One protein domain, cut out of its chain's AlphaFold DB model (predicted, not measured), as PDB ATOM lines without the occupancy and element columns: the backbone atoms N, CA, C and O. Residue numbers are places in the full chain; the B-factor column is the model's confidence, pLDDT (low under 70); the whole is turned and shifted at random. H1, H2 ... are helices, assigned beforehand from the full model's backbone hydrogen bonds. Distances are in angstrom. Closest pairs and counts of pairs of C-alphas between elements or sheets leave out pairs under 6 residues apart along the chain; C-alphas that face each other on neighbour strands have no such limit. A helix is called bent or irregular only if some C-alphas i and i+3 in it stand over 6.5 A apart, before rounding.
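This is residues 5 to 54 of the 66 residues of the protein "IS66 family transposase" of Cyanothece sp. SIO1E1 (UniProt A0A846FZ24). The model is an open, flat zigzag of three helices built on one long helix, H2, with a shorter helix slanting back from it towards each of its ends. H1 packs at a steep angle on residues 20 to 28 of H2, while the first residues of H3 meet residues 30 to 35 of H2 to make a V, and residues 46 to 54, of which 46 to 52 belong to H3, stick out free. H1 and H3 do not reach each other. The printed part has 50 residues with three named helices, H1, H2 and H3 in chain order, and no named strand; its class is all helix. The whole is only just loose, close to compact, with a radius of gyration of the C-alphas of 12.0 A and spans of 32 by 26 by 13 A.

The longest helix is H2, residues 18 to 36. H1, residues 5 to 12, touches H2, which meets it with residues 20 to 28 alone. Their closest C-alphas, those of Gly 12 and Thr 24, are 5.4 A apart. H1 and H2 run opposite ways at a steep tilt of 60 degrees, centre to centre 9.8 A. H3, residues 41 to 52, touches H2 with residues 41 to 44 alone, and H2 touches it with residues 30 to 35 alone. The closest C-alphas here are those of Cys 34 and Ala 41, 5.4 A apart. H2 and H3 also run opposite ways, at a steep tilt of 61 degrees, with their centres 14.5 A apart. H1 and H3 are apart. In H1, H2 and H3 every O i to N i+4 pair is within hydrogen-bond range.

H2 runs from C-alpha 18 at (43.665, 18.907, 22.595) to C-alpha 36 at (57.844, 5.848, 40.266), 26.2 A from first to last C-alpha. H1 begins at C-alpha 5, at (50.986, 4.452, 24.368), and is 10.3 A long from first to last C-alpha. H3 is 16.3 A long from first to last C-alpha and ends at C-alpha 52, at (37.503, 17.066, 46.545). No helix is bent or irregular.

The two C-alphas farthest apart, those of Ala 5 and Gly 54, are 34.0 A from each other. Without residues 46 to 54, which stand free, the body of 41 residues spans 31 by 17 by 14 A. The printed part has no cut. The link from H1 to H2, of 5 residues, and the link from H2 to H3, of 4 residues, are both tight. The mean pLDDT of the printed part is 88.1, and no printed residue is under 70.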
ATOM      1  N   ALA A   5      51.979   4.356  25.441       80.75
ATOM      2  CA  ALA A   5      50.986   4.452  24.368       80.75
ATOM      3  C   ALA A   5      49.699   3.654  24.665       80.75
ATOM      4  O   ALA A   5      48.598   4.104  24.346       80.75
ATOM      5  N   VAL A   6      49.820   2.495  25.320       84.12
ATOM      6  CA  VAL A   6      48.674   1.663  25.711       84.12
ATOM      7  C   VAL A   6      47.935   2.299  26.887       84.12
ATOM      8  O   VAL A   6      46.706   2.347  26.876       84.12
ATOM      9  N   THR A   7      48.660   2.856  27.862       80.19
ATOM     10  CA  THR A   7      48.058   3.598  28.981       80.19
ATOM     11  C   THR A   7      47.326   4.843  28.483       80.19
ATOM     12  O   THR A   7      46.160   5.028  28.817       80.19
ATOM     13  N   LYS A   8      47.938   5.640  27.597       80.81
ATOM     14  CA  LYS A   8      47.292   6.798  26.960       80.81
ATOM     15  C   LYS A   8      46.015   6.397  26.231       80.81
ATOM     16  O   LYS A   8      44.999   7.064  26.387       80.81
ATOM     17  N   ARG A   9      46.041   5.310  25.451       83.06
ATOM     18  CA  ARG A   9      44.848   4.826  24.740       83.06
ATOM     19  C   ARG A   9      43.738   4.398  25.703       83.06
ATOM     20  O   ARG A   9      42.584   4.697  25.422       83.06
ATOM     21  N   LYS A  10      44.072   3.743  26.821       81.56
ATOM     22  CA  LYS A  10      43.095   3.350  27.852       81.56
ATOM     23  C   LYS A  10      42.501   4.552  28.589       81.56
ATOM     24  O   LYS A  10      41.299   4.577  28.799       81.56
ATOM     25  N   VAL A  11      43.329   5.528  28.960       78.19
ATOM     26  CA  VAL A  11      42.892   6.708  29.721       78.19
ATOM     27  C   VAL A  11      42.136   7.698  28.829       78.19
ATOM     28  O   VAL A  11      41.038   8.124  29.164       78.19
ATOM     29  N   GLY A  12      42.693   8.042  27.666       76.81
ATOM     30  CA  GLY A  12      42.125   9.050  26.764       76.81
ATOM     31  C   GLY A  12      41.145   8.508  25.721       76.81
ATOM     32  O   GLY A  12      40.649   9.283  24.902       76.81
ATOM     33  N   GLY A  13      40.911   7.192  25.669       81.44
ATOM     34  CA  GLY A  13      39.978   6.550  24.731       81.44
ATOM     35  C   GLY A  13      40.303   6.740  23.241       81.44
ATOM     36  O   GLY A  13      39.447   6.516  22.396       81.44
ATOM     37  N   GLY A  14      41.517   7.187  22.896       78.69
ATOM     38  CA  GLY A  14      41.879   7.546  21.517       78.69
ATOM     39  C   GLY A  14      41.366   8.915  21.053       78.69
ATOM     40  O   GLY A  14      41.348   9.180  19.851       78.69
ATOM     41  N   SER A  15      40.965   9.790  21.982       78.62
ATOM     42  CA  SER A  15      40.545  11.156  21.662       78.62
ATOM     43  C   SER A  15      41.632  11.949  20.923       78.62
ATOM     44  O   SER A  15      42.816  11.859  21.254       78.62
ATOM     45  N   ARG A  16      41.206  12.760  19.944       80.81
ATOM     46  CA  ARG A  16      42.049  13.719  19.202       80.81
ATOM     47  C   ARG A  16      41.853  15.173  19.654       80.81
ATOM     48  O   ARG A  16      42.450  16.072  19.079       80.81
ATOM     49  N   SER A  17      41.007  15.414  20.660       85.69
ATOM     50  CA  SER A  17      40.799  16.754  21.219       85.69
ATOM     51  C   SER A  17      42.005  17.164  22.061       85.69
ATOM     52  O   SER A  17      42.403  16.424  22.960       85.69
ATOM     53  N   MET A  18      42.549  18.359  21.814       82.19
ATOM     54  CA  MET A  18      43.665  18.907  22.595       82.19
ATOM     55  C   MET A  18      43.303  19.122  24.069       82.19
ATOM     56  O   MET A  18      44.114  18.828  24.942       82.19
ATOM     57  N   LEU A  19      42.065  19.536  24.363       85.00
ATOM     58  CA  LEU A  19      41.581  19.678  25.739       85.00
ATOM     59  C   LEU A  19      41.563  18.326  26.467       85.00
ATOM     60  O   LEU A  19      42.086  18.196  27.570       85.00
ATOM     61  N   ARG A  20      41.015  17.288  25.821       79.81
ATOM     62  CA  ARG A  20      41.007  15.933  26.396       79.81
ATOM     63  C   ARG A  20      42.410  15.344  26.481       79.81
ATOM     64  O   ARG A  20      42.673  14.546  27.376       79.81
ATOM     65  N   PHE A  21      43.304  15.720  25.567       82.06
ATOM     66  CA  PHE A  21      44.706  15.330  25.623       82.06
ATOM     67  C   PHE A  21      45.400  15.915  26.855       82.06
ATOM     68  O   PHE A  21      46.055  15.149  27.555       82.06
ATOM     69  N   ALA A  22      45.191  17.200  27.167       86.12
ATOM     70  CA  ALA A  22      45.722  17.829  28.379       86.12
ATOM     71  C   ALA A  22      45.218  17.122  29.650       86.12
ATOM     72  O   ALA A  22      46.019  16.611  30.425       86.12
ATOM     73  N   GLN A  23      43.902  16.932  29.779       87.38
ATOM     74  CA  GLN A  23      43.307  16.211  30.918       87.38
ATOM     75  C   GLN A  23      43.834  14.770  31.051       87.38
ATOM     76  O   GLN A  23      44.089  14.268  32.144       87.38
ATOM     77  N   THR A  24      44.015  14.082  29.918       87.44
ATOM     78  CA  THR A  24      44.602  12.734  29.889       87.44
ATOM     79  C   THR A  24      46.072  12.759  30.305       87.44
ATOM     80  O   THR A  24      46.523  11.832  30.974       87.44
ATOM     81  N   ALA A  25      46.829  13.783  29.906       88.50
ATOM     82  CA  ALA A  25      48.236  13.942  30.252       88.50
ATOM     83  C   ALA A  25      48.426  14.187  31.755       88.50
ATOM     84  O   ALA A  25      49.320  13.576  32.343       88.50
ATOM     85  N   ASP A  26      47.552  14.968  32.389       90.31
ATOM     86  CA  ASP A  26      47.575  15.180  33.843       90.31
ATOM     87  C   ASP A  26      47.361  13.858  34.590       90.31
ATOM     88  O   ASP A  26      48.159  13.469  35.447       90.31
ATOM     89  N   LEU A  27      46.337  13.094  34.195       89.69
ATOM     90  CA  LEU A  27      46.054  11.793  34.800       89.69
ATOM     91  C   LEU A  27      47.191  10.785  34.560       89.69
ATOM     92  O   LEU A  27      47.570  10.051  35.471       89.69
ATOM     93  N   LEU A  28      47.779  10.756  33.361       90.25
ATOM     94  CA  LEU A  28      48.950   9.917  33.082       90.25
ATOM     95  C   LEU A  28      50.153  10.310  33.941       90.25
ATOM     96  O   LEU A  28      50.844   9.419  34.433       90.25
ATOM     97  N   SER A  29      50.369  11.608  34.146       90.94
ATOM     98  CA  SER A  29      51.444  12.123  34.994       90.94
ATOM     99  C   SER A  29      51.265  11.656  36.437       90.94
ATOM    100  O   SER A  29      52.204  11.116  37.018       90.94
ATOM    101  N   VAL A  30      50.048  11.731  36.987       92.06
ATOM    102  CA  VAL A  30      49.719  11.182  38.318       92.06
ATOM    103  C   VAL A  30      50.034   9.686  38.385       92.06
ATOM    104  O   VAL A  30      50.762   9.240  39.273       92.06
ATOM    105  N   LEU A  31      49.544   8.899  37.419       91.38
ATOM    106  CA  LEU A  31      49.761   7.449  37.376       91.38
ATOM    107  C   LEU A  31      51.254   7.086  37.304       91.38
ATOM    108  O   LEU A  31      51.702   6.155  37.981       91.38
ATOM    109  N   GLN A  32      52.024   7.796  36.475       90.88
ATOM    110  CA  GLN A  32      53.462   7.572  36.327       90.88
ATOM    111  C   GLN A  32      54.218   7.957  37.596       90.88
ATOM    112  O   GLN A  32      55.051   7.173  38.048       90.88
ATOM    113  N   THR A  33      53.894   9.095  38.204       93.25
ATOM    114  CA  THR A  33      54.521   9.549  39.450       93.25
ATOM    115  C   THR A  33      54.243   8.585  40.599       93.25
ATOM    116  O   THR A  33      55.186   8.143  41.254       93.25
ATOM    117  N   CYS A  34      52.991   8.151  40.795       92.81
ATOM    118  CA  CYS A  34      52.667   7.133  41.802       92.81
ATOM    119  C   CYS A  34      53.465   5.843  41.575       92.81
ATOM    120  O   CYS A  34      54.027   5.292  42.517       92.81
ATOM    121  N   ARG A  35      53.577   5.392  40.318       90.44
ATOM    122  CA  ARG A  35      54.365   4.204  39.965       90.44
ATOM    123  C   ARG A  35      55.855   4.382  40.276       90.44
ATOM    124  O   ARG A  35      56.456   3.444  40.788       90.44
ATOM    125  N   MET A  36      56.438   5.539  39.968       91.44
ATOM    126  CA  MET A  36      57.844   5.848  40.266       91.44
ATOM    127  C   MET A  36      58.115   5.895  41.775       91.44
ATOM    128  O   MET A  36      59.181   5.478  42.210       91.44
ATOM    129  N   GLN A  37      57.138   6.338  42.566       91.88
ATOM    130  CA  GLN A  37      57.205   6.370  44.032       91.88
ATOM    131  C   GLN A  37      56.840   5.032  44.699       91.88
ATOM    132  O   GLN A  37      56.812   4.955  45.922       91.88
ATOM    133  N   GLY A  38      56.490   3.987  43.937       91.12
ATOM    134  CA  GLY A  38      56.015   2.716  44.503       91.12
ATOM    135  C   GLY A  38      54.653   2.803  45.210       91.12
ATOM    136  O   GLY A  38      54.296   1.908  45.970       91.12
ATOM    137  N   ARG A  39      53.873   3.864  44.964       91.31
ATOM    138  CA  ARG A  39      52.558   4.112  45.574       91.31
ATOM    139  C   ARG A  39      51.421   3.572  44.705       91.31
ATOM    140  O   ARG A  39      51.491   3.561  43.474       91.31
ATOM    141  N   SER A  40      50.316   3.181  45.341       92.62
ATOM    142  CA  SER A  40      49.094   2.789  44.628       92.62
ATOM    143  C   SER A  40      48.389   4.012  44.048       92.62
ATOM    144  O   SER A  40      47.823   4.825  44.778       92.62
ATOM    145  N   ALA A  41      48.361   4.114  42.719       92.25
ATOM    146  CA  ALA A  41      47.676   5.212  42.044       92.25
ATOM    147  C   ALA A  41      46.151   5.204  42.284       92.25
ATOM    148  O   ALA A  41      45.529   6.258  42.346       92.25
ATOM    149  N   MET A  42      45.548   4.024  42.476       93.69
ATOM    150  CA  MET A  42      44.123   3.907  42.814       93.69
ATOM    151  C   MET A  42      43.817   4.405  44.230       93.69
ATOM    152  O   MET A  42      42.766   5.005  44.442       93.69
ATOM    153  N   ALA A  43      44.720   4.172  45.189       93.69
ATOM    154  CA  ALA A  43      44.576   4.720  46.537       93.69
ATOM    155  C   ALA A  43      44.692   6.251  46.512       93.69
ATOM    156  O   ALA A  43      43.808   6.931  47.023       93.69
ATOM    157  N   PHE A  44      45.692   6.778  45.795       93.50
ATOM    158  CA  PHE A  44      45.874   8.218  45.603       93.50
ATOM    159  C   PHE A  44      44.635   8.885  44.985       93.50
ATOM    160  O   PHE A  44      44.145   9.888  45.495       93.50
ATOM    161  N   LEU A  45      44.085   8.312  43.907       92.75
ATOM    162  CA  LEU A  45      42.876   8.844  43.267       92.75
ATOM    163  C   LEU A  45      41.662   8.807  44.202       92.75
ATOM    164  O   LEU A  45      40.871   9.747  44.201       92.75
ATOM    165  N   ARG A  46      41.514   7.754  45.016       94.38
ATOM    166  CA  ARG A  46      40.438   7.670  46.014       94.38
ATOM    167  C   ARG A  46      40.551   8.800  47.037       94.38
ATOM    168  O   ARG A  46      39.557   9.477  47.276       94.38
ATOM    169  N   GLU A  47      41.735   9.006  47.607       93.50
ATOM    170  CA  GLU A  47      42.001  10.088  48.564       93.50
ATOM    171  C   GLU A  47      41.752  11.464  47.935       93.50
ATOM    172  O   GLU A  47      41.095  12.307  48.541       93.50
ATOM    173  N   ALA A  48      42.182  11.670  46.686       92.56
ATOM    174  CA  ALA A  48      41.979  12.926  45.968       92.56
ATOM    175  C   ALA A  48      40.490  13.226  45.743       92.56
ATOM    176  O   ALA A  48      40.047  14.354  45.946       92.56
ATOM    177  N   ILE A  49      39.700  12.212  45.374       93.19
ATOM    178  CA  ILE A  49      38.244  12.343  45.214       93.19
ATOM    179  C   ILE A  49      37.569  12.604  46.565       93.19
ATOM    180  O   ILE A  49      36.657  13.423  46.641       93.19
ATOM    181  N   MET A  50      38.006  11.935  47.637       94.88
ATOM    182  CA  MET A  50      37.477  12.167  48.985       94.88
ATOM    183  C   MET A  50      37.767  13.591  49.473       94.88
ATOM    184  O   MET A  50      36.859  14.234  49.994       94.88
ATOM    185  N   ALA A  51      38.978  14.103  49.243       93.44
ATOM    186  CA  ALA A  51      39.338  15.487  49.541       93.44
ATOM    187  C   ALA A  51      38.506  16.480  48.715       93.44
ATOM    188  O   ALA A  51      37.929  17.410  49.269       93.44
ATOM    189  N   ALA A  52      38.347  16.236  47.409       91.69
ATOM    190  CA  ALA A  52      37.503  17.066  46.545       91.69
ATOM    191  C   ALA A  52      36.021  17.060  46.968       91.69
ATOM    192  O   ALA A  52      35.315  18.045  46.767       91.69
ATOM    193  N   ALA A  53      35.550  15.966  47.573       93.56
ATOM    194  CA  ALA A  53      34.209  15.845  48.138       93.56
ATOM    195  C   ALA A  53      34.076  16.428  49.562       93.56
ATOM    196  O   ALA A  53      33.027  16.252  50.180       93.56
ATOM    197  N   GLY A  54      35.123  17.062  50.105       91.75
ATOM    198  CA  GLY A  54      35.137  17.625  51.459       91.75
ATOM    199  C   GLY A  54      35.137  16.581  52.579       91.75
ATOM    200  O   GLY A  54      34.777  16.894  53.708       91.75
TER     201      GLY A  54